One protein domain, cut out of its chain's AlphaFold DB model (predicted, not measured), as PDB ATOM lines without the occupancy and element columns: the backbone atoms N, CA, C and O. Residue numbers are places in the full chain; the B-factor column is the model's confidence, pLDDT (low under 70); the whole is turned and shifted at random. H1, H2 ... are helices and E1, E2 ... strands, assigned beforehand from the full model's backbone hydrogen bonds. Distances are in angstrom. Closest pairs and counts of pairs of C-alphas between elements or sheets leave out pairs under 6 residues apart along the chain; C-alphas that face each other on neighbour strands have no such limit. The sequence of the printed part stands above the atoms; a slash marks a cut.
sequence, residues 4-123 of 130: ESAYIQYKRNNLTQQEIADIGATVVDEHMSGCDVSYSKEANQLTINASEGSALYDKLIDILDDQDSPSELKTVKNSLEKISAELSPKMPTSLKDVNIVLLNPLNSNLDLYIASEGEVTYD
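What this domain is: This is residues 4 to 123 of the 130 residues of an uncharacterized protein of Lacticaseibacillus paracasei subsp. tolerans (UniProt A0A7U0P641). One strongly twisted five-stranded sheet is covered on one face by three helices, H2, H3 and H4, in two layers. H1 lies off the sheet at one end of the elongated outline. There are 120 printed residues, with four named helices and five named strands in the order H1 H2 E1 E2 H3 H4 E3 E4 E5; the mixed sheet runs E1 E2 E3 E4 E5. The class is mixed, helices and strands; the whole is compact, radius of gyration of the C-alphas 14.3 A, spans 47 by 25 by 24 A.

How they stand to each other: H1, residues 4 to 14, is only just apart from H2, residues 17 to 31, at 8.2 A. H2 is over E1, residues 35 to 40, the closest C-alphas being Ala 21 and Tyr 39, 4.9 A. E1 and E2, residues 45 to 50, form an antiparallel hairpin, N 38 and O 47 2.9 A apart. H3, residues 55 to 65, has its height over the sheet at 8.3 A. H4, residues 70 to 90, touches H2 at a steep tilt of 46 degrees, closest C-alphas His 31 and Ser 79, 5.6 A. E3, residues 99 to 104, is parallel to E2, N 48 to O 101 2.8 A; E2, H3, H4 and E3 make a strand-helix-strand unit, parallel neighbours joined through helices, with a right-handed crossover. E3, E4, residues 107 to 116, and E5, residues 119 to 122, form a meander of antiparallel neighbours, N 102 to O 113 and N 114 to O 121 both 2.9 A. In H1 and H3 every O i to N i+4 pair is within hydrogen-bond range; H2 has 9 of 11, H4 15 of 17.

Where its parts are: C-alpha 4 opens H1 at (-42.484, 40.026, -29.347). H4 is 30.4 A long, H2 21.5 A and E4 21.1 A. C-alpha 122 ends E5 at (-41.755, 24.477, -58.496).

The domain as a whole: The C-alphas of Ala 6 and Asp 66, farthest apart, are 46.9 A apart. The printed part has no cut and no long link. Confidence is under 70 at residues 4 to 6, 66 to 69, 93 to 97, 117 to 118 and 123.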
ATOM      1  N   GLU A   4     -42.315  41.360 -28.776       63.03
ATOM      2  CA  GLU A   4     -42.484  40.026 -29.347       63.03
ATOM      3  C   GLU A   4     -41.465  39.737 -30.462       63.03
ATOM      4  O   GLU A   4     -40.751  38.738 -30.394       63.03
ATOM      5  N   SER A   5     -41.273  40.659 -31.416       68.19
ATOM      6  CA  SER A   5     -40.264  40.497 -32.474       68.19
ATOM      7  C   SER A   5     -38.829  40.446 -31.929       68.19
ATOM      8  O   SER A   5     -37.997  39.707 -32.453       68.19
ATOM      9  N   ALA A   6     -38.531  41.191 -30.858       68.69
ATOM     10  CA  ALA A   6     -37.204  41.191 -30.234       68.69
ATOM     11  C   ALA A   6     -36.901  39.878 -29.488       68.69
ATOM     12  O   ALA A   6     -35.793  39.350 -29.583       68.69
ATOM     13  N   TYR A   7     -37.885  39.324 -28.774       72.25
ATOM     14  CA  TYR A   7     -37.744  38.051 -28.058       72.25
ATOM     15  C   TYR A   7     -37.552  36.858 -29.009       72.25
ATOM     16  O   TYR A   7     -36.778  35.942 -28.732       72.25
ATOM     17  N   ILE A   8     -38.209  36.895 -30.164       71.81
ATOM     18  CA  ILE A   8     -38.111  35.869 -31.208       71.81
ATOM     19  C   ILE A   8     -36.734  35.908 -31.873       71.81
ATOM     20  O   ILE A   8     -36.039  34.897 -31.945       71.81
ATOM     21  N   GLN A   9     -36.273  37.100 -32.253       70.69
ATOM     22  CA  GLN A   9     -34.929  37.276 -32.796       70.69
ATOM     23  C   GLN A   9     -33.845  36.852 -31.792       70.69
ATOM     24  O   GLN A   9     -32.858  36.224 -32.176       70.69
ATOM     25  N   TYR A  10     -34.053  37.118 -30.497       78.38
ATOM     26  CA  TYR A  10     -33.190  36.620 -29.430       78.38
ATOM     27  C   TYR A  10     -33.134  35.085 -29.412       78.38
ATOM     28  O   TYR A  10     -32.038  34.530 -29.440       78.38
ATOM     29  N   LYS A  11     -34.275  34.379 -29.428       76.81
ATOM     30  CA  LYS A  11     -34.290  32.903 -29.471       76.81
ATOM     31  C   LYS A  11     -33.527  32.353 -30.677       76.81
ATOM     32  O   LYS A  11     -32.653  31.508 -30.501       76.81
ATOM     33  N   ARG A  12     -33.790  32.879 -31.879       77.69
ATOM     34  CA  ARG A  12     -33.101  32.467 -33.118       77.69
ATOM     35  C   ARG A  12     -31.592  32.679 -33.046       77.69
ATOM     36  O   ARG A  12     -30.821  31.841 -33.507       77.69
ATOM     37  N   ASN A  13     -31.157  33.798 -32.475       79.56
ATOM     38  CA  ASN A  13     -29.737  34.115 -32.376       79.56
ATOM     39  C   ASN A  13     -28.999  33.233 -31.361       79.56
ATOM     40  O   ASN A  13     -27.813  32.990 -31.561       79.56
ATOM     41  N   ASN A  14     -29.690  32.722 -30.338       87.06
ATOM     42  CA  ASN A  14     -29.094  31.878 -29.299       87.06
ATOM     43  C   ASN A  14     -29.020  30.385 -29.650       87.06
ATOM     44  O   ASN A  14     -28.183  29.697 -29.078       87.06
ATOM     45  N   LEU A  15     -29.841  29.881 -30.577       87.88
ATOM     46  CA  LEU A  15     -29.692  28.516 -31.098       87.88
ATOM     47  C   LEU A  15     -28.610  28.470 -32.172       87.88
ATOM     48  O   LEU A  15     -28.506  29.383 -32.981       87.88
ATOM     49  N   THR A  16     -27.808  27.420 -32.227       90.88
ATOM     50  CA  THR A  16     -26.866  27.158 -33.322       90.88
ATOM     51  C   THR A  16     -27.608  26.829 -34.622       90.88
ATOM     52  O   THR A  16     -28.801  26.536 -34.620       90.88
ATOM     53  N   GLN A  17     -26.918  26.884 -35.767       91.62
ATOM     54  CA  GLN A  17     -27.534  26.446 -37.029       91.62
ATOM     55  C   GLN A  17     -27.920  24.966 -36.986       91.62
ATOM     56  O   GLN A  17     -28.967  24.618 -37.513       91.62
ATOM     57  N   GLN A  18     -27.107  24.134 -36.324       92.50
ATOM     58  CA  GLN A  18     -27.381  22.708 -36.177       92.50
ATOM     59  C   GLN A  18     -28.659  22.470 -35.375       92.50
ATOM     60  O   GLN A  18     -29.528  21.759 -35.846       92.50
ATOM     61  N   GLU A  19     -28.839  23.140 -34.233       92.12
ATOM     62  CA  GLU A  19     -30.067  22.987 -33.437       92.12
ATOM     63  C   GLU A  19     -31.325  23.395 -34.219       92.12
ATOM     64  O   GLU A  19     -32.387  22.803 -34.047       92.12
ATOM     65  N   ILE A  20     -31.223  24.397 -35.098       89.94
ATOM     66  CA  ILE A  20     -32.334  24.794 -35.973       89.94
ATOM     67  C   ILE A  20     -32.539  23.770 -37.100       89.94
ATOM     68  O   ILE A  20     -33.680  23.448 -37.431       89.94
ATOM     69  N   ALA A  21     -31.456  23.238 -37.669       92.44
ATOM     70  CA  ALA A  21     -31.516  22.171 -38.660       92.44
ATOM     71  C   ALA A  21     -32.135  20.893 -38.079       92.44
ATOM     72  O   ALA A  21     -32.950  20.284 -38.756       92.44
ATOM     73  N   ASP A  22     -31.847  20.538 -36.825       93.50
ATOM     74  CA  ASP A  22     -32.401  19.360 -36.145       93.50
ATOM     75  C   ASP A  22     -33.920  19.484 -35.926       93.50
ATOM     76  O   ASP A  22     -34.667  18.513 -36.094       93.50
ATOM     77  N   ILE A  23     -34.407  20.695 -35.608       91.12
ATOM     78  CA  ILE A  23     -35.849  20.998 -35.572       91.12
ATOM     79  C   ILE A  23     -36.460  20.762 -36.957       91.12
ATOM     80  O   ILE A  23     -37.494  20.102 -37.067       91.12
ATOM     81  N   GLY A  24     -35.812  21.276 -38.007       91.38
ATOM     82  CA  GLY A  24     -36.223  21.063 -39.393       91.38
ATOM     83  C   GLY A  24     -36.239  19.587 -39.783       91.38
ATOM     84  O   GLY A  24     -37.257  19.105 -40.262       91.38
ATOM     85  N   ALA A  25     -35.158  18.860 -39.509       93.12
ATOM     86  CA  ALA A  25     -34.995  17.444 -39.817       93.12
ATOM     87  C   ALA A  25     -36.092  16.591 -39.180       93.12
ATOM     88  O   ALA A  25     -36.659  15.734 -39.846       93.12
ATOM     89  N   THR A  26     -36.450  16.885 -37.925       93.50
ATOM     90  CA  THR A  26     -37.539  16.185 -37.227       93.50
ATOM     91  C   THR A  26     -38.867  16.324 -37.976       93.50
ATOM     92  O   THR A  26     -39.571  15.341 -38.157       93.50
ATOM     93  N   VAL A  27     -39.209  17.534 -38.433       92.12
ATOM     94  CA  VAL A  27     -40.455  17.775 -39.185       92.12
ATOM     95  C   VAL A  27     -40.381  17.185 -40.590       92.12
ATOM     96  O   VAL A  27     -41.360  16.639 -41.087       92.12
ATOM     97  N   VAL A  28     -39.233  17.306 -41.255       92.56
ATOM     98  CA  VAL A  28     -39.058  16.794 -42.615       92.56
ATOM     99  C   VAL A  28     -39.194  15.272 -42.633       92.56
ATOM    100  O   VAL A  28     -39.949  14.763 -43.456       92.56
ATOM    101  N   ASP A  29     -38.565  14.552 -41.702       93.06
ATOM    102  CA  ASP A  29     -38.599  13.083 -41.655       93.06
ATOM    103  C   ASP A  29     -40.024  12.518 -41.470       93.06
ATOM    104  O   ASP A  29     -40.354  11.465 -42.017       93.06
ATOM    105  N   GLU A  30     -40.921  13.254 -40.799       93.31
ATOM    106  CA  GLU A  30     -42.336  12.876 -40.633       93.31
ATOM    107  C   GLU A  30     -43.129  12.861 -41.955       93.31
ATOM    108  O   GLU A  30     -44.116  12.128 -42.078       93.31
ATOM    109  N   HIS A  31     -42.712  13.645 -42.956       91.69
ATOM    110  CA  HIS A  31     -43.438  13.813 -44.228       91.69
ATOM    111  C   HIS A  31     -42.618  13.429 -45.469       91.69
ATOM    112  O   HIS A  31     -43.181  13.320 -46.566       91.69
ATOM    113  N   MET A  32     -41.304  13.260 -45.314       88.81
ATOM    114  CA  MET A  32     -40.329  13.075 -46.385       88.81
ATOM    115  C   MET A  32     -39.029  12.447 -45.839       88.81
ATOM    116  O   MET A  32     -38.065  13.137 -45.523       88.81
ATOM    117  N   SER A  33     -38.988  11.118 -45.749       89.00
ATOM    118  CA  SER A  33     -37.804  10.389 -45.279       89.00
ATOM    119  C   SER A  33     -36.729  10.230 -46.362       89.00
ATOM    120  O   SER A  33     -36.995  10.347 -47.562       89.00
ATOM    121  N   GLY A  34     -35.499   9.927 -45.934       89.25
ATOM    122  CA  GLY A  34     -34.372   9.703 -46.848       89.25
ATOM    123  C   GLY A  34     -33.765  10.994 -47.397       89.25
ATOM    124  O   GLY A  34     -33.423  11.066 -48.581       89.25
ATOM    125  N   CYS A  35     -33.673  12.014 -46.548       91.56
ATOM    126  CA  CYS A  35     -33.075  13.293 -46.877       91.56
ATOM    127  C   CYS A  35     -32.161  13.804 -45.759       91.56
ATOM    128  O   CYS A  35     -32.331  13.481 -44.584       91.56
ATOM    129  N   ASP A  36     -31.216  14.646 -46.155       92.56
ATOM    130  CA  ASP A  36     -30.361  15.430 -45.284       92.56
ATOM    131  C   ASP A  36     -30.894  16.860 -45.207       92.56
ATOM    132  O   ASP A  36     -31.287  17.456 -46.214       92.56
ATOM    133  N   VAL A  37     -30.896  17.430 -44.005       93.62
ATOM    134  CA  VAL A  37     -31.445  18.763 -43.752       93.62
ATOM    135  C   VAL A  37     -30.371  19.670 -43.170       93.62
ATOM    136  O   VAL A  37     -29.668  19.313 -42.228       93.62
ATOM    137  N   SER A  38     -30.259  20.876 -43.719       93.75
ATOM    138  CA  SER A  38     -29.354  21.914 -43.228       93.75
ATOM    139  C   SER A  38     -30.076  23.251 -43.088       93.75
ATOM    140  O   SER A  38     -31.113  23.478 -43.706       93.75
ATOM    141  N   TYR A  39     -29.540  24.147 -42.257       91.88
ATOM    142  CA  TYR A  39     -30.110  25.478 -42.052       91.88
ATOM    143  C   TYR A  39     -29.053  26.579 -42.164       91.88
ATOM    144  O   TYR A  39     -27.988  26.501 -41.549       91.88
ATOM    145  N   SER A  40     -29.390  27.646 -42.891       90.38
ATOM    146  CA  SER A  40     -28.612  28.881 -42.987       90.38
ATOM    147  C   SER A  40     -29.325  30.018 -42.261       90.38
ATOM    148  O   SER A  40     -30.419  30.447 -42.638       90.38
ATOM    149  N   LYS A  41     -28.686  30.562 -41.218       85.75
ATOM    150  CA  LYS A  41     -29.172  31.769 -40.534       85.75
ATOM    151  C   LYS A  41     -29.098  33.001 -41.430       85.75
ATOM    152  O   LYS A  41     -29.980  33.853 -41.345       85.75
ATOM    153  N   GLU A  42     -28.064  33.097 -42.257       85.62
ATOM    154  CA  GLU A  42     -27.863  34.228 -43.162       85.62
ATOM    155  C   GLU A  42     -28.979  34.296 -44.208       85.62
ATOM    156  O   GLU A  42     -29.619  35.335 -44.350       85.62
ATOM    157  N   ALA A  43     -29.287  33.164 -44.845       85.31
ATOM    158  CA  ALA A  43     -30.344  33.069 -45.852       85.31
ATOM    159  C   ALA A  43     -31.753  32.886 -45.257       85.31
ATOM    160  O   ALA A  43     -32.739  32.963 -45.979       85.31
ATOM    161  N   ASN A  44     -31.865  32.628 -43.946       84.50
ATOM    162  CA  ASN A  44     -33.107  32.184 -43.300       84.50
ATOM    163  C   ASN A  44     -33.751  30.980 -44.018       84.50
ATOM    164  O   ASN A  44     -34.963  30.942 -44.219       84.50
ATOM    165  N   GLN A  45     -32.921  30.008 -44.396       88.69
ATOM    166  CA  GLN A  45     -33.300  28.922 -45.295       88.69
ATOM    167  C   GLN A  45     -33.019  27.558 -44.670       88.69
ATOM    168  O   GLN A  45     -31.922  27.329 -44.159       88.69
ATOM    169  N   LEU A  46     -34.006  26.666 -44.732       91.44
ATOM    170  CA  LEU A  46     -33.866  25.234 -44.511       91.44
ATOM    171  C   LEU A  46     -33.693  24.549 -45.873       91.44
ATOM    172  O   LEU A  46     -34.583  24.613 -46.715       91.44
ATOM    173  N   THR A  47     -32.566  23.888 -46.088       93.44
ATOM    174  CA  THR A  47     -32.293  23.141 -47.317       93.44
ATOM    175  C   THR A  47     -32.462  21.652 -47.056       93.44
ATOM    176  O   THR A  47     -31.847  21.116 -46.134       93.44
ATOM    177  N   ILE A  48     -33.278  21.003 -47.882       93.56
ATOM    178  CA  ILE A  48     -33.541  19.568 -47.913       93.56
ATOM    179  C   ILE A  48     -32.811  18.993 -49.127       93.56
ATOM    180  O   ILE A  48     -33.012  19.445 -50.256       93.56
ATOM    181  N   ASN A  49     -31.970  17.994 -48.896       92.88
ATOM    182  CA  ASN A  49     -31.258  17.266 -49.934       92.88
ATOM    183  C   ASN A  49     -31.677  15.798 -49.898       92.88
ATOM    184  O   ASN A  49     -31.555  15.158 -48.858       92.88
ATOM    185  N   ALA A  50     -32.171  15.250 -51.003       91.69
ATOM    186  CA  ALA A  50     -32.483  13.827 -51.058       91.69
ATOM    187  C   ALA A  50     -31.183  13.013 -51.022       91.69
ATOM    188  O   ALA A  50     -30.291  13.228 -51.842       91.69
ATOM    189  N   SER A  51     -31.065  12.082 -50.078       90.62
ATOM    190  CA  SER A  51     -29.872  11.246 -49.967       90.62
ATOM    191  C   SER A  51     -29.837  10.243 -51.125       90.62
ATOM    192  O   SER A  51     -30.844   9.598 -51.415       90.62
ATOM    193  N   GLU A  52     -28.686  10.098 -51.783       88.56
ATOM    194  CA  GLU A  52     -28.517   9.175 -52.913       88.56
ATOM    195  C   GLU A  52     -28.938   7.742 -52.536       88.56
ATOM    196  O   GLU A  52     -28.580   7.229 -51.472       88.56
ATOM    197  N   GLY A  53     -29.730   7.105 -53.403       87.25
ATOM    198  CA  GLY A  53     -30.295   5.772 -53.168       87.25
ATOM    199  C   GLY A  53     -31.511   5.737 -52.233       87.25
ATOM    200  O   GLY A  53     -31.957   4.651 -51.855       87.25
ATOM    201  N   SER A  54     -32.053   6.893 -51.832       90.00
ATOM    202  CA  SER A  54     -33.328   6.962 -51.119       90.00
ATOM    203  C   SER A  54     -34.521   6.932 -52.077       90.00
ATOM    204  O   SER A  54     -34.446   7.371 -53.221       90.00
ATOM    205  N   ALA A  55     -35.679   6.491 -51.581       88.31
ATOM    206  CA  ALA A  55     -36.918   6.514 -52.362       88.31
ATOM    207  C   ALA A  55     -37.363   7.941 -52.744       88.31
ATOM    208  O   ALA A  55     -38.121   8.118 -53.696       88.31
ATOM    209  N   LEU A  56     -36.933   8.956 -51.984       88.19
ATOM    210  CA  LEU A  56     -37.132  10.348 -52.367       88.19
ATOM    211  C   LEU A  56     -36.240  10.698 -53.554       88.19
ATOM    212  O   LEU A  56     -36.742  11.288 -54.500       88.19
ATOM    213  N   TYR A  57     -34.959  10.322 -53.515       89.69
ATOM    214  CA  TYR A  57     -34.020  10.569 -54.606       89.69
ATOM    215  C   TYR A  57     -34.554   9.999 -55.922       89.69
ATOM    216  O   TYR A  57     -34.743  10.762 -56.862       89.69
ATOM    217  N   ASP A  58     -34.915   8.713 -55.948       87.25
ATOM    218  CA  ASP A  58     -35.457   8.052 -57.145       87.25
ATOM    219  C   ASP A  58     -36.716   8.761 -57.667       87.25
ATOM    220  O   ASP A  58     -36.807   9.089 -58.844       87.25
ATOM    221  N   LYS A  59     -37.645   9.125 -56.774       86.19
ATOM    222  CA  LYS A  59     -38.857   9.869 -57.145       86.19
ATOM    223  C   LYS A  59     -38.557  11.245 -57.741       86.19
ATOM    224  O   LYS A  59     -39.270  11.704 -58.627       86.19
ATOM    225  N   LEU A  60     -37.558  11.952 -57.214       87.25
ATOM    226  CA  LEU A  60     -37.165  13.249 -57.757       87.25
ATOM    227  C   LEU A  60     -36.492  13.091 -59.126       87.25
ATOM    228  O   LEU A  60     -36.701  13.943 -59.981       87.25
ATOM    229  N   ILE A  61     -35.746  12.005 -59.355       86.50
ATOM    230  CA  ILE A  61     -35.221  11.652 -60.680       86.50
ATOM    231  C   ILE A  61     -36.366  11.364 -61.656       86.50
ATOM    232  O   ILE A  61     -36.364  11.933 -62.742       86.50
ATOM    233  N   ASP A  62     -37.367  10.577 -61.254       83.94
ATOM    234  CA  ASP A  62     -38.537  10.270 -62.089       83.94
ATOM    235  C   ASP A  62     -39.296  11.548 -62.490       83.94
ATOM    236  O   ASP A  62     -39.619  11.739 -63.657       83.94
ATOM    237  N   ILE A  63     -39.492  12.486 -61.553       82.31
ATOM    238  CA  ILE A  63     -40.090  13.807 -61.825       82.31
ATOM    239  C   ILE A  63     -39.280  14.614 -62.853       82.31
ATOM    240  O   ILE A  63     -39.846  15.373 -63.646       82.31
ATOM    241  N   LEU A  64     -37.951  14.513 -62.794       80.62
ATOM    242  CA  LEU A  64     -37.043  15.252 -63.667       80.62
ATOM    243  C   LEU A  64     -36.968  14.649 -65.074       80.62
ATOM    244  O   LEU A  64     -36.870  15.411 -66.038       80.62
ATOM    245  N   ASP A  65     -37.009  13.320 -65.178       79.44
ATOM    246  CA  ASP A  65     -36.940  12.568 -66.436       79.44
ATOM    247  C   ASP A  65     -38.297  12.551 -67.163       79.44
ATOM    248  O   ASP A  65     -38.374  12.820 -68.363       79.44
ATOM    249  N   ASP A  66     -39.387  12.338 -66.421       69.19
ATOM    250  CA  ASP A  66     -40.757  12.275 -66.926       69.19
ATOM    251  C   ASP A  66     -41.599  13.433 -66.369       69.19
ATOM    252  O   ASP A  66     -42.448  13.278 -65.485       69.19
ATOM    253  N   GLN A  67     -41.376  14.632 -66.923       60.69
ATOM    254  CA  GLN A  67     -42.082  15.871 -66.547       60.69
ATOM    255  C   GLN A  67     -43.623  15.785 -66.626       60.69
ATOM    256  O   GLN A  67     -44.311  16.722 -66.215       60.69
ATOM    257  N   ASP A  68     -44.166  14.675 -67.132       55.50
ATOM    258  CA  ASP A  68     -45.585  14.357 -67.242       55.50
ATOM    259  C   ASP A  68     -46.083  13.387 -66.151       55.50
ATOM    260  O   ASP A  68     -47.124  12.738 -66.302       55.50
ATOM    261  N   SER A  69     -45.434  13.393 -64.977       67.12
ATOM    262  CA  SER A  69     -45.903  12.709 -63.762       67.12
ATOM    263  C   SER A  69     -46.596  13.651 -62.732       67.12
ATOM    264  O   SER A  69     -46.138  13.796 -61.588       67.12
ATOM    265  N   PRO A  70     -47.745  14.313 -63.054       71.62
ATOM    266  CA  PRO A  70     -48.451  15.238 -62.157       71.62
ATOM    267  C   PRO A  70     -48.757  14.695 -60.763       71.62
ATOM    268  O   PRO A  70     -48.863  15.466 -59.807       71.62
ATOM    269  N   SER A  71     -48.952  13.382 -60.620       76.06
ATOM    270  CA  SER A  71     -49.222  12.748 -59.327       76.06
ATOM    271  C   SER A  71     -48.023  12.789 -58.385       76.06
ATOM    272  O   SER A  71     -48.208  12.927 -57.172       76.06
ATOM    273  N   GLU A  72     -46.808  12.701 -58.916       79.25
ATOM    274  CA  GLU A  72     -45.578  12.689 -58.127       79.25
ATOM    275  C   GLU A  72     -45.194  14.106 -57.729       79.25
ATOM    276  O   GLU A  72     -45.027  14.373 -56.537       79.25
ATOM    277  N   LEU A  73     -45.245  15.038 -58.689       77.56
ATOM    278  CA  LEU A  73     -45.147  16.479 -58.447       77.56
ATOM    279  C   LEU A  73     -46.127  16.931 -57.354       77.56
ATOM    280  O   LEU A  73     -45.758  17.641 -56.418       77.56
ATOM    281  N   LYS A  74     -47.388  16.485 -57.437       83.00
ATOM    282  CA  LYS A  74     -48.416  16.809 -56.440       83.00
ATOM    283  C   LYS A  74     -48.111  16.190 -55.080       83.00
ATOM    284  O   LYS A  74     -48.338  16.833 -54.061       83.00
ATOM    285  N   THR A  75     -47.615  14.955 -55.045       86.56
ATOM    286  CA  THR A  75     -47.228  14.287 -53.795       86.56
ATOM    287  C   THR A  75     -46.106  15.040 -53.087       86.56
ATOM    288  O   THR A  75     -46.250  15.353 -51.907       86.56
ATOM    289  N   VAL A  76     -45.030  15.377 -53.804       86.62
ATOM    290  CA  VAL A  76     -43.886  16.117 -53.250       86.62
ATOM    291  C   VAL A  76     -44.317  17.506 -52.785       86.62
ATOM    292  O   VAL A  76     -44.035  17.884 -51.647       86.62
ATOM    293  N   LYS A  77     -45.094  18.224 -53.606       85.31
ATOM    294  CA  LYS A  77     -45.661  19.526 -53.238       85.31
ATOM    295  C   LYS A  77     -46.493  19.457 -51.952       85.31
ATOM    296  O   LYS A  77     -46.268  20.254 -51.048       85.31
ATOM    297  N   ASN A  78     -47.396  18.482 -51.831       88.62
ATOM    298  CA  ASN A  78     -48.217  18.311 -50.627       88.62
ATOM    299  C   ASN A  78     -47.367  18.030 -49.374       88.62
ATOM    300  O   ASN A  78     -47.728  18.470 -48.283       88.62
ATOM    301  N   SER A  79     -46.269  17.275 -49.501       90.31
ATOM    302  CA  SER A  79     -45.339  17.056 -48.386       90.31
ATOM    303  C   SER A  79     -44.653  18.360 -47.977       90.31
ATOM    304  O   SER A  79     -44.634  18.677 -46.792       90.31
ATOM    305  N   LEU A  80     -44.164  19.156 -48.932       88.56
ATOM    306  CA  LEU A  80     -43.535  20.451 -48.646       88.56
ATOM    307  C   LEU A  80     -44.512  21.452 -48.007       88.56
ATOM    308  O   LEU A  80     -44.133  22.152 -47.071       88.56
ATOM    309  N   GLU A  81     -45.776  21.480 -48.441       86.81
ATOM    310  CA  GLU A  81     -46.824  22.307 -47.821       86.81
ATOM    311  C   GLU A  81     -47.061  21.919 -46.351       86.81
ATOM    312  O   GLU A  81     -47.157  22.791 -45.484       86.81
ATOM    313  N   LYS A  82     -47.101  20.614 -46.041       89.38
ATOM    314  CA  LYS A  82     -47.227  20.121 -44.658       89.38
ATOM    315  C   LYS A  82     -46.007  20.460 -43.810       89.38
ATOM    316  O   LYS A  82     -46.179  20.944 -42.693       89.38
ATOM    317  N   ILE A  83     -44.805  20.251 -44.350       89.38
ATOM    318  CA  ILE A  83     -43.548  20.595 -43.674       89.38
ATOM    319  C   ILE A  83     -43.542  22.088 -43.354       89.38
ATOM    320  O   ILE A  83     -43.306  22.449 -42.210       89.38
ATOM    321  N   SER A  84     -43.866  22.954 -44.317       86.00
ATOM    322  CA  SER A  84     -43.933  24.405 -44.104       86.00
ATOM    323  C   SER A  84     -44.906  24.785 -42.981       86.00
ATOM    324  O   SER A  84     -44.536  25.490 -42.035       86.00
ATOM    325  N   ALA A  85     -46.128  24.242 -43.022       85.06
ATOM    326  CA  ALA A  85     -47.159  24.519 -42.026       85.06
ATOM    327  C   ALA A  85     -46.779  24.049 -40.610       85.06
ATOM    328  O   ALA A  85     -47.078  24.732 -39.629       85.06
ATOM    329  N   GLU A  86     -46.126  22.892 -40.489       88.25
ATOM    330  CA  GLU A  86     -45.732  22.315 -39.203       88.25
ATOM    331  C   GLU A  86     -44.418  22.891 -38.655       88.25
ATOM    332  O   GLU A  86     -44.246  23.022 -37.438       88.25
ATOM    333  N   LEU A  87     -43.500  23.274 -39.541       85.62
ATOM    334  CA  LEU A  87     -42.210  23.846 -39.183       85.62
ATOM    335  C   LEU A  87     -42.358  25.275 -38.660       85.62
ATOM    336  O   LEU A  87     -41.736  25.620 -37.654       85.62
ATOM    337  N   SER A  88     -43.202  26.092 -39.299       80.69
ATOM    338  CA  SER A  88     -43.405  27.508 -38.956       80.69
ATOM    339  C   SER A  88     -43.588  27.770 -37.443       80.69
ATOM    340  O   SER A  88     -42.825  28.562 -36.887       80.69
ATOM    341  N   PRO A  89     -44.485  27.073 -36.707       80.00
ATOM    342  CA  PRO A  89     -44.638  27.281 -35.262       80.00
ATOM    343  C   PRO A  89     -43.499  26.703 -34.401       80.00
ATOM    344  O   PRO A  89     -43.361  27.101 -33.242       80.00
ATOM    345  N   LYS A  90     -42.709  25.752 -34.920       84.44
ATOM    346  CA  LYS A  90     -41.594  25.107 -34.198       84.44
ATOM    347  C   LYS A  90     -40.284  25.890 -34.341       84.44
ATOM    348  O   LYS A  90     -39.387  25.743 -33.510       84.44
ATOM    349  N   MET A  91     -40.169  26.738 -35.362       81.38
ATOM    350  CA  MET A  91     -38.957  27.510 -35.607       81.38
ATOM    351  C   MET A  91     -38.791  28.655 -34.603       81.38
ATOM    352  O   MET A  91     -39.754  29.310 -34.204       81.38
ATOM    353  N   PRO A  92     -37.547  28.993 -34.223       76.44
ATOM    354  CA  PRO A  92     -37.274  30.113 -33.324       76.44
ATOM    355  C   PRO A  92     -37.481  31.485 -33.993       76.44
ATOM    356  O   PRO A  92     -37.090  32.508 -33.435       76.44
ATOM    357  N   THR A  93     -38.068  31.521 -35.190       68.44
ATOM    358  CA  THR A  93     -38.397  32.708 -35.973       68.44
ATOM    359  C   THR A  93     -39.891  32.715 -36.265       68.44
ATOM    360  O   THR A  93     -40.411  31.750 -36.800       68.44
ATOM    361  N   SER A  94     -40.550  33.834 -35.966       56.50
ATOM    362  CA  SER A  94     -41.908  34.138 -36.426       56.50
ATOM    363  C   SER A  94     -41.916  35.007 -37.680       56.50
ATOM    364  O   SER A  94     -42.965  35.552 -38.030       56.50
ATOM    365  N   LEU A  95     -40.750  35.239 -38.307       55.44
ATOM    366  CA  LEU A  95     -40.760  35.681 -39.699       55.44
ATOM    367  C   LEU A  95     -41.480  34.570 -40.434       55.44
ATOM    368  O   LEU A  95     -41.117  33.409 -40.242       55.44
ATOM    369  N   LYS A  96     -42.553  34.947 -41.127       53.22
ATOM    370  CA  LYS A  96     -43.600  34.016 -41.519       53.22
ATOM    371  C   LYS A  96     -43.057  32.777 -42.216       53.22
ATOM    372  O   LYS A  96     -43.676  31.738 -42.050       53.22
ATOM    373  N   ASP A  97     -41.899  32.827 -42.873       62.91
ATOM    374  CA  ASP A  97     -41.435  31.692 -43.653       62.91
ATOM    375  C   ASP A  97     -39.927  31.568 -43.551       62.91
ATOM    376  O   ASP A  97     -39.147  32.405 -44.009       62.91
ATOM    377  N   VAL A  98     -39.502  30.504 -42.883       74.50
ATOM    378  CA  VAL A  98     -38.219  29.910 -43.224       74.50
ATOM    379  C   VAL A  98     -38.368  29.412 -44.651       74.50
ATOM    380  O   VAL A  98     -39.270  28.622 -44.916       74.50
ATOM    381  N   ASN A  99     -37.500  29.876 -45.545       84.62
ATOM    382  CA  ASN A  99     -37.491  29.377 -46.913       84.62
ATOM    383  C   ASN A  99     -37.136  27.896 -46.854       84.62
ATOM    384  O   ASN A  99     -36.077  27.552 -46.329       84.62
ATOM    385  N   ILE A 100     -38.009  27.021 -47.340       87.50
ATOM    386  CA  ILE A 100     -37.688  25.601 -47.469       87.50
ATOM    387  C   ILE A 100     -37.317  25.363 -48.918       87.50
ATOM    388  O   ILE A 100     -38.127  25.598 -49.809       87.50
ATOM    389  N   VAL A 101     -36.105  24.884 -49.143       90.00
ATOM    390  CA  VAL A 101     -35.599  24.574 -50.475       90.00
ATOM    391  C   VAL A 101     -35.369  23.077 -50.567       90.00
ATOM    392  O   VAL A 101     -34.633  22.523 -49.754       90.00
ATOM    393  N   LEU A 102     -35.988  22.427 -51.551       89.44
ATOM    394  CA  LEU A 102     -35.660  21.056 -51.934       89.44
ATOM    395  C   LEU A 102     -34.720  21.113 -53.133       89.44
ATOM    396  O   LEU A 102     -35.102  21.651 -54.170       89.44
ATOM    397  N   LEU A 103     -33.511  20.575 -52.989       89.94
ATOM    398  CA  LEU A 103     -32.508  20.604 -54.051       89.94
ATOM    399  C   LEU A 103     -32.825  19.618 -55.171       89.94
ATOM    400  O   LEU A 103     -33.404  18.551 -54.952       89.94
ATOM    401  N   ASN A 104     -32.381  19.969 -56.375       84.44
ATOM    402  CA  ASN A 104     -32.391  19.059 -57.503       84.44
ATOM    403  C   ASN A 104     -31.320  17.958 -57.299       84.44
ATOM    404  O   ASN A 104     -30.131  18.279 -57.206       84.44
ATOM    405  N   PRO A 105     -31.695  16.662 -57.262       85.00
ATOM    406  CA  PRO A 105     -30.746  15.556 -57.084       85.00
ATOM    407  C   PRO A 105     -29.720  15.407 -58.221       85.00
ATOM    408  O   PRO A 105     -28.658  14.827 -58.001       85.00
ATOM    409  N   LEU A 106     -30.017  15.917 -59.423       82.50
ATOM    410  CA  LEU A 106     -29.109  15.920 -60.577       82.50
ATOM    411  C   LEU A 106     -28.152  17.120 -60.576       82.50
ATOM    412  O   LEU A 106     -27.088  17.057 -61.188       82.50
ATOM    413  N   ASN A 107     -28.517  18.217 -59.905       80.31
ATOM    414  CA  ASN A 107     -27.684  19.411 -59.780       80.31
ATOM    415  C   ASN A 107     -28.006  20.153 -58.478       80.31
ATOM    416  O   ASN A 107     -28.920  20.971 -58.427       80.31
ATOM    417  N   SER A 108     -27.206  19.926 -57.436       74.88
ATOM    418  CA  SER A 108     -27.405  20.532 -56.114       74.88
ATOM    419  C   SER A 108     -27.189  22.053 -56.065       74.88
ATOM    420  O   SER A 108     -27.329  22.642 -54.997       74.88
ATOM    421  N   ASN A 109     -26.801  22.687 -57.181       75.44
ATOM    422  CA  ASN A 109     -26.759  24.149 -57.308       75.44
ATOM    423  C   ASN A 109     -28.099  24.739 -57.772       75.44
ATOM    424  O   ASN A 109     -28.218  25.960 -57.849       75.44
ATOM    425  N   LEU A 110     -29.066  23.888 -58.127       75.94
ATOM    426  CA  LEU A 110     -30.403  24.278 -58.546       75.94
ATOM    427  C   LEU A 110     -31.430  23.857 -57.498       75.94
ATOM    428  O   LEU A 110     -31.392  22.745 -56.956       75.94
ATOM    429  N   ASP A 111     -32.389  24.743 -57.279       82.62
ATOM    430  CA  ASP A 111     -33.550  24.476 -56.451       82.62
ATOM    431  C   ASP A 111     -34.578  23.727 -57.305       82.62
ATOM    432  O   ASP A 111     -34.804  24.055 -58.464       82.62
ATOM    433  N   LEU A 112     -35.186  22.676 -56.764       78.50
ATOM    434  CA  LEU A 112     -36.294  21.983 -57.424       78.50
ATOM    435  C   LEU A 112     -37.634  22.558 -56.962       78.50
ATOM    436  O   LEU A 112     -38.553  22.766 -57.754       78.50
ATOM    437  N   TYR A 113     -37.737  22.840 -55.662       79.88
ATOM    438  CA  TYR A 113     -38.888  23.503 -55.063       79.88
ATOM    439  C   TYR A 113     -38.455  24.519 -54.023       79.88
ATOM    440  O   TYR A 113     -37.531  24.271 -53.248       79.88
ATOM    441  N   ILE A 114     -39.224  25.601 -53.940       81.25
ATOM    442  CA  ILE A 114     -39.098  26.626 -52.911       81.25
ATOM    443  C   ILE A 114     -40.455  26.771 -52.222       81.25
ATOM    444  O   ILE A 114     -41.459  27.065 -52.873       81.25
ATOM    445  N   ALA A 115     -40.491  26.566 -50.906       77.50
ATOM    446  CA  ALA A 115     -41.610  26.956 -50.060       77.50
ATOM    447  C   ALA A 115     -41.269  28.269 -49.348       77.50
ATOM    448  O   ALA A 115     -40.347  28.318 -48.533       77.50
ATOM    449  N   SER A 116     -42.021  29.321 -49.659       74.56
ATOM    450  CA  SER A 116     -41.904  30.652 -49.065       74.56
ATOM    451  C   SER A 116     -43.300  31.246 -48.945       74.56
ATOM    452  O   SER A 116     -44.135  31.051 -49.818       74.56
ATOM    453  N   GLU A 117     -43.581  31.981 -47.879       69.94
ATOM    454  CA  GLU A 117     -44.901  32.604 -47.657       69.94
ATOM    455  C   GLU A 117     -46.087  31.633 -47.644       69.94
ATOM    456  O   GLU A 117     -47.211  31.988 -47.991       69.94
ATOM    457  N   GLY A 118     -45.850  30.396 -47.193       62.56
ATOM    458  CA  GLY A 118     -46.825  29.304 -47.242       62.56
ATOM    459  C   GLY A 118     -47.154  28.825 -48.662       62.56
ATOM    460  O   GLY A 118     -48.008  27.954 -48.824       62.56
ATOM    461  N   GLU A 119     -46.481  29.356 -49.684       72.12
ATOM    462  CA  GLU A 119     -46.635  28.969 -51.079       72.12
ATOM    463  C   GLU A 119     -45.465  28.087 -51.520       72.12
ATOM    464  O   GLU A 119     -44.300  28.411 -51.300       72.12
ATOM    465  N   VAL A 120     -45.778  26.960 -52.163       74.06
ATOM    466  CA  VAL A 120     -44.778  26.075 -52.773       74.06
ATOM    467  C   VAL A 120     -44.738  26.320 -54.277       74.06
ATOM    468  O   VAL A 120     -45.700  26.005 -54.996       74.06
ATOM    469  N   THR A 121     -43.600  26.838 -54.735       77.38
ATOM    470  CA  THR A 121     -43.267  27.059 -56.144       77.38
ATOM    471  C   THR A 121     -42.344  25.945 -56.623       77.38
ATOM    472  O   THR A 121     -41.376  25.596 -55.950       77.38
ATOM    473  N   TYR A 122     -42.669  25.359 -57.774       73.12
ATOM    474  CA  TYR A 122     -41.755  24.477 -58.496       73.12
ATOM    475  C   TYR A 122     -40.799  25.360 -59.295       73.12
ATOM    476  O   TYR A 122     -41.266  26.114 -60.150       73.12
ATOM    477  N   ASP A 123     -39.505  25.300 -58.988       68.94
ATOM    478  CA  ASP A 123     -38.482  26.191 -59.552       68.94
ATOM    479  C   ASP A 123     -37.470  25.417 -60.403       68.94
ATOM    480  O   ASP A 123     -36.263  25.622 -60.345       68.94
TER     481      ASP A 123